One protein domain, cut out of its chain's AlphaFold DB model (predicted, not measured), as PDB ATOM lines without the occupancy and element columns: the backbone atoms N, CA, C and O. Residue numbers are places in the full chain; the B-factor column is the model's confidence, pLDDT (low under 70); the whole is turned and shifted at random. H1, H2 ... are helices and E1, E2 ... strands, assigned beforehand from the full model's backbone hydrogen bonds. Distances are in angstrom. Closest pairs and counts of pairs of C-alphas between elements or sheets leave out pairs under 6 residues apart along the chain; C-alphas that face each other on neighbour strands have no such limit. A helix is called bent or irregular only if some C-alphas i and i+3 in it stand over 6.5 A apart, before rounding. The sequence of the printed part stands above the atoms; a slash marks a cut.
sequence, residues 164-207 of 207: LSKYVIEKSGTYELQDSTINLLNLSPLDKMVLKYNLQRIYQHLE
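This is residues 164 to 207 of the 207 residues of an uncharacterized protein of Alteromonas sediminis (UniProt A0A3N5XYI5). What would one see first? A small hairpin of two short strands, E1 and E2, lies over one side of a single helix, H1, which faces it with residues 194 to 202; the long link of residues 178 to 188 runs from the end of E2 to the start of H1. What are the parts, in order? The printed part has 44 residues, with two named strands and then one named helix along the chain, E1, E2, H1; the sheet has the order E1 - E2, antiparallel, and the class is mixed, helices and strands. How large and how dense is it? It is elongated, spanning 31 by 20 by 14 A, and only just compact, close to loose, with a radius of gyration of the C-alphas of 10.9 A.

Where does the printed part begin, and where are the strands? It begins with Leu 164, whose C-alpha is at (34.344, 31.386, -13.979). E1 is residues 168 to 171, 9.8 A from first to last C-alpha, beginning at C-alpha 168 at (33.116, 36.158, -7.514), and E2 is residues 174 to 177, 9.9 A long. Where is the helix? H1 is residues 189 to 204, 22.6 A from first to last C-alpha, and ends with C-alpha 204 at (45.686, 41.258, -7.377).

How do the strands pair? E1 and E2 are a hairpin of antiparallel neighbours, with 154 degrees between their N-to-C directions. The C-alphas of Glu 170 and Tyr 175 face each other at 4.7 A, and N 169 and O 176, at 2.9 A, and N 176 and O 169, at 2.8 A, are within hydrogen-bond range. How near does the helix come to each strand? The closest C-alphas of E1 and H1 are those of Val 168 and Asn 198, 5.8 A apart, one of 2 pairs within 8 A. The closest of E2 and H1 are those of Tyr 175 and Ile 202, 7.2 A apart, the one pair within 8 A. How does the helix's backbone run? In H1, which is not bent, 11 of 12 O i to N i+4 pairs are within hydrogen-bond range.

How far does it reach? The two C-alphas farthest apart are those of Ser 172 and Leu 185, 32.9 A. Is the printed part continuous, and which link is long? The printed part has no cut and ends at Glu 207, the chain's last residue. The link from E1 to E2 is tight, with 2 residues, and the link from E2 to H1 is long, with 11 residues. Where is confidence low? The mean pLDDT of the printed part is 84.4, and residue 207 is the one printed residue under 70.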
ATOM      1  N   LEU A 164      33.189  30.658 -14.515       90.69
ATOM      2  CA  LEU A 164      34.344  31.386 -13.979       90.69
ATOM      3  C   LEU A 164      33.947  32.468 -12.969       90.69
ATOM      4  O   LEU A 164      34.816  32.937 -12.240       90.69
ATOM      5  N   SER A 165      32.665  32.840 -12.911       89.69
ATOM      6  CA  SER A 165      32.133  33.828 -11.970       89.69
ATOM      7  C   SER A 165      31.452  33.188 -10.760       89.69
ATOM      8  O   SER A 165      30.895  33.909  -9.938       89.69
ATOM      9  N   LYS A 166      31.498  31.852 -10.626       91.00
ATOM     10  CA  LYS A 166      30.758  31.063  -9.624       91.00
ATOM     11  C   LYS A 166      30.862  31.592  -8.193       91.00
ATOM     12  O   LYS A 166      29.891  31.515  -7.447       91.00
ATOM     13  N   TYR A 167      32.035  32.080  -7.792       90.81
ATOM     14  CA  TYR A 167      32.276  32.568  -6.429       90.81
ATOM     15  C   TYR A 167      32.388  34.091  -6.364       90.81
ATOM     16  O   TYR A 167      32.056  34.685  -5.339       90.81
ATOM     17  N   VAL A 168      32.852  34.723  -7.443       89.25
ATOM     18  CA  VAL A 168      33.116  36.158  -7.514       89.25
ATOM     19  C   VAL A 168      32.616  36.701  -8.845       89.25
ATOM     20  O   VAL A 168      33.016  36.223  -9.904       89.25
ATOM     21  N   ILE A 169      31.790  37.744  -8.796       88.50
ATOM     22  CA  ILE A 169      31.353  38.483  -9.984       88.50
ATOM     23  C   ILE A 169      32.047  39.839  -9.994       88.50
ATOM     24  O   ILE A 169      31.980  40.587  -9.022       88.50
ATOM     25  N   GLU A 170      32.673  40.183 -11.114       83.31
ATOM     26  CA  GLU A 170      33.196  41.526 -11.341       83.31
ATOM     27  C   GLU A 170      32.157  42.374 -12.083       83.31
ATOM     28  O   GLU A 170      31.706  42.019 -13.175       83.31
ATOM     29  N   LYS A 171      31.772  43.507 -11.498       83.31
ATOM     30  CA  LYS A 171      30.858  44.483 -12.095       83.31
ATOM     31  C   LYS A 171      31.477  45.869 -12.039       83.31
ATOM     32  O   LYS A 171      31.486  46.508 -10.993       83.31
ATOM     33  N   SER A 172      31.936  46.370 -13.184       77.50
ATOM     34  CA  SER A 172      32.377  47.768 -13.338       77.50
ATOM     35  C   SER A 172      33.385  48.222 -12.263       77.50
ATOM     36  O   SER A 172      33.220  49.285 -11.671       77.50
ATOM     37  N   GLY A 173      34.395  47.392 -11.970       75.81
ATOM     38  CA  GLY A 173      35.411  47.674 -10.945       75.81
ATOM     39  C   GLY A 173      34.993  47.363  -9.502       75.81
ATOM     40  O   GLY A 173      35.742  47.655  -8.576       75.81
ATOM     41  N   THR A 174      33.820  46.761  -9.292       81.62
ATOM     42  CA  THR A 174      33.407  46.203  -7.995       81.62
ATOM     43  C   THR A 174      33.395  44.681  -8.048       81.62
ATOM     44  O   THR A 174      33.014  44.096  -9.061       81.62
ATOM     45  N   TYR A 175      33.811  44.044  -6.954       85.38
ATOM     46  CA  TYR A 175      33.775  42.593  -6.796       85.38
ATOM     47  C   TYR A 175      32.652  42.211  -5.835       85.38
ATOM     48  O   TYR A 175      32.644  42.624  -4.676       85.38
ATOM     49  N   GLU A 176      31.707  41.411  -6.317       87.94
ATOM     50  CA  GLU A 176      30.651  40.816  -5.507       87.94
ATOM     51  C   GLU A 176      31.037  39.375  -5.165       87.94
ATOM     52  O   GLU A 176      31.172  38.527  -6.051       87.94
ATOM     53  N   LEU A 177      31.199  39.092  -3.871       87.75
ATOM     54  CA  LEU A 177      31.301  37.724  -3.368       87.75
ATOM     55  C   LEU A 177      29.908  37.095  -3.408       87.75
ATOM     56  O   LEU A 177      28.979  37.610  -2.783       87.75
ATOM     57  N   GLN A 178      29.754  35.992  -4.138       85.50
ATOM     58  CA  GLN A 178      28.477  35.290  -4.195       85.50
ATOM     59  C   GLN A 178      28.174  34.618  -2.852       85.50
ATOM     60  O   GLN A 178      29.047  33.966  -2.269       85.50
ATOM     61  N   ASP A 179      26.926  34.741  -2.390       75.12
ATOM     62  CA  ASP A 179      26.444  34.084  -1.174       75.12
ATOM     63  C   ASP A 179      26.471  32.563  -1.365       75.12
ATOM     64  O   ASP A 179      25.586  31.950  -1.964       75.12
ATOM     65  N   SER A 180      27.575  31.959  -0.934       74.44
ATOM     66  CA  SER A 180      27.859  30.548  -1.120       74.44
ATOM     67  C   SER A 180      28.521  29.998   0.137       74.44
ATOM     68  O   SER A 180      29.554  30.476   0.603       74.44
ATOM     69  N   THR A 181      27.923  28.953   0.711       77.94
ATOM     70  CA  THR A 181      28.575  28.197   1.784       77.94
ATOM     71  C   THR A 181      29.606  27.265   1.161       77.94
ATOM     72  O   THR A 181      29.262  26.266   0.526       77.94
ATOM     73  N   ILE A 182      30.884  27.589   1.336       82.06
ATOM     74  CA  ILE A 182      31.986  26.808   0.776       82.06
ATOM     75  C   ILE A 182      32.388  25.711   1.766       82.06
ATOM     76  O   ILE A 182      33.083  25.960   2.749       82.06
ATOM     77  N   ASN A 183      31.998  24.466   1.485       83.38
ATOM     78  CA  ASN A 183      32.519  23.309   2.210       83.38
ATOM     79  C   ASN A 183      33.794  22.785   1.531       83.38
ATOM     80  O   ASN A 183      33.728  21.995   0.590       83.38
ATOM     81  N   LEU A 184      34.956  23.198   2.044       81.31
ATOM     82  CA  LEU A 184      36.274  22.845   1.498       81.31
ATOM     83  C   LEU A 184      36.544  21.331   1.426       81.31
ATOM     84  O   LEU A 184      37.335  20.897   0.584       81.31
ATOM     85  N   LEU A 185      35.893  20.529   2.279       82.31
ATOM     86  CA  LEU A 185      36.060  19.072   2.311       82.31
ATOM     87  C   LEU A 185      35.368  18.382   1.129       82.31
ATOM     88  O   LEU A 185      35.838  17.344   0.673       82.31
ATOM     89  N   ASN A 186      34.299  18.985   0.603       84.69
ATOM     90  CA  ASN A 186      33.461  18.396  -0.444       84.69
ATOM     91  C   ASN A 186      33.706  18.999  -1.836       84.69
ATOM     92  O   ASN A 186      33.064  18.586  -2.799       84.69
ATOM     93  N   LEU A 187      34.605  19.981  -1.963       85.12
ATOM     94  CA  LEU A 187      34.931  20.563  -3.265       85.12
ATOM     95  C   LEU A 187      35.705  19.570  -4.132       85.12
ATOM     96  O   LEU A 187      36.716  19.001  -3.701       85.12
ATOM     97  N   SER A 188      35.282  19.445  -5.390       86.25
ATOM     98  CA  SER A 188      36.066  18.755  -6.410       86.25
ATOM     99  C   SER A 188      37.414  19.468  -6.630       86.25
ATOM    100  O   SER A 188      37.520  20.673  -6.378       86.25
ATOM    101  N   PRO A 189      38.462  18.772  -7.112       83.88
ATOM    102  CA  PRO A 189      39.735  19.414  -7.447       83.88
ATOM    103  C   PRO A 189      39.571  20.610  -8.396       83.88
ATOM    104  O   PRO A 189      40.147  21.669  -8.161       83.88
ATOM    105  N   LEU A 190      38.711  20.473  -9.408       86.69
ATOM    106  CA  LEU A 190      38.389  21.537 -10.355       86.69
ATOM    107  C   LEU A 190      37.705  22.731  -9.675       86.69
ATOM    108  O   LEU A 190      38.119  23.869  -9.886       86.69
ATOM    109  N   ASP A 191      36.722  22.494  -8.802       88.19
ATOM    110  CA  ASP A 191      36.072  23.579  -8.054       88.19
ATOM    111  C   ASP A 191      37.051  24.312  -7.129       88.19
ATOM    112  O   ASP A 191      36.966  25.531  -6.989       88.19
ATOM    113  N   LYS A 192      38.014  23.599  -6.523       87.88
ATOM    114  CA  LYS A 192      39.082  24.226  -5.726       87.88
ATOM    115  C   LYS A 192      39.939  25.159  -6.580       87.88
ATOM    116  O   LYS A 192      40.297  26.234  -6.108       87.88
ATOM    117  N   MET A 193      40.254  24.777  -7.821       87.88
ATOM    118  CA  MET A 193      40.990  25.644  -8.748       87.88
ATOM    119  C   MET A 193      40.178  26.882  -9.133       87.88
ATOM    120  O   MET A 193      40.722  27.982  -9.101       87.88
ATOM    121  N   VAL A 194      38.883  26.725  -9.434       90.88
ATOM    122  CA  VAL A 194      37.988  27.857  -9.743       90.88
ATOM    123  C   VAL A 194      37.911  28.823  -8.560       90.88
ATOM    124  O   VAL A 194      38.046  30.030  -8.750       90.88
ATOM    125  N   LEU A 195      37.766  28.303  -7.337       90.38
ATOM    126  CA  LEU A 195      37.758  29.117  -6.122       90.38
ATOM    127  C   LEU A 195      39.078  29.874  -5.932       90.38
ATOM    128  O   LEU A 195      39.051  31.086  -5.730       90.38
ATOM    129  N   LYS A 196      40.226  29.189  -6.029       89.75
ATOM    130  CA  LYS A 196      41.550  29.830  -5.939       89.75
ATOM    131  C   LYS A 196      41.696  30.953  -6.966       89.75
ATOM    132  O   LYS A 196      42.067  32.061  -6.597       89.75
ATOM    133  N   TYR A 197      41.348  30.678  -8.219       90.69
ATOM    134  CA  TYR A 197      41.392  31.654  -9.303       90.69
ATOM    135  C   TYR A 197      40.518  32.886  -9.021       90.69
ATOM    136  O   TYR A 197      40.979  34.018  -9.148       90.69
ATOM    137  N   ASN A 198      39.279  32.674  -8.566       89.88
ATOM    138  CA  ASN A 198      38.347  33.750  -8.214       89.88
ATOM    139  C   ASN A 198      38.893  34.637  -7.077       89.88
ATOM    140  O   ASN A 198      38.836  35.862  -7.168       89.88
ATOM    141  N   LEU A 199      39.453  34.033  -6.026       88.69
ATOM    142  CA  LEU A 199      40.037  34.766  -4.896       88.69
ATOM    143  C   LEU A 199      41.311  35.524  -5.291       88.69
ATOM    144  O   LEU A 199      41.531  36.645  -4.837       88.69
ATOM    145  N   GLN A 200      42.136  34.935  -6.153       87.81
ATOM    146  CA  GLN A 200      43.379  35.547  -6.606       87.81
ATOM    147  C   GLN A 200      43.144  36.792  -7.462       87.81
ATOM    148  O   GLN A 200      43.851  37.781  -7.288       87.81
ATOM    149  N   ARG A 201      42.114  36.781  -8.315       85.62
ATOM    150  CA  ARG A 201      41.702  37.974  -9.066       85.62
ATOM    151  C   ARG A 201      41.390  39.149  -8.145       85.62
ATOM    152  O   ARG A 201      41.806  40.261  -8.438       85.62
ATOM    153  N   ILE A 202      40.696  38.908  -7.030       85.81
ATOM    154  CA  ILE A 202      40.434  39.955  -6.033       85.81
ATOM    155  C   ILE A 202      41.749  40.421  -5.414       85.81
ATOM    156  O   ILE A 202      41.997  41.620  -5.345       85.81
ATOM    157  N   TYR A 203      42.591  39.480  -4.978       85.00
ATOM    158  CA  TYR A 203      43.855  39.786  -4.311       85.00
ATOM    159  C   TYR A 203      44.758  40.701  -5.152       85.00
ATOM    160  O   TYR A 203      45.263  41.689  -4.634       85.00
ATOM    161  N   GLN A 204      44.885  40.438  -6.456       80.31
ATOM    162  CA  GLN A 204      45.686  41.258  -7.377       80.31
ATOM    163  C   GLN A 204      45.216  42.715  -7.504       80.31
ATOM    164  O   GLN A 204      45.994  43.553  -7.937       80.31
ATOM    165  N   HIS A 205      43.960  43.022  -7.165       77.38
ATOM    166  CA  HIS A 205      43.421  44.387  -7.204       77.38
ATOM    167  C   HIS A 205      43.532  45.117  -5.856       77.38
ATOM    168  O   HIS A 205      43.123  46.273  -5.751       77.38
ATOM    169  N   LEU A 206      44.026  44.438  -4.816       76.38
ATOM    170  CA  LEU A 206      44.269  45.014  -3.491       76.38
ATOM    171  C   LEU A 206      45.734  45.440  -3.284       76.38
ATOM    172  O   LEU A 206      45.999  46.172  -2.329       76.38
ATOM    173  N   GLU A 207      46.652  44.979  -4.139       58.59
ATOM    174  CA  GLU A 207      48.068  45.388  -4.197       58.59
ATOM    175  C   GLU A 207      48.280  46.556  -5.172       58.59
ATOM    176  O   GLU A 207      49.108  47.438  -4.842       58.59
TER     177      GLU A 207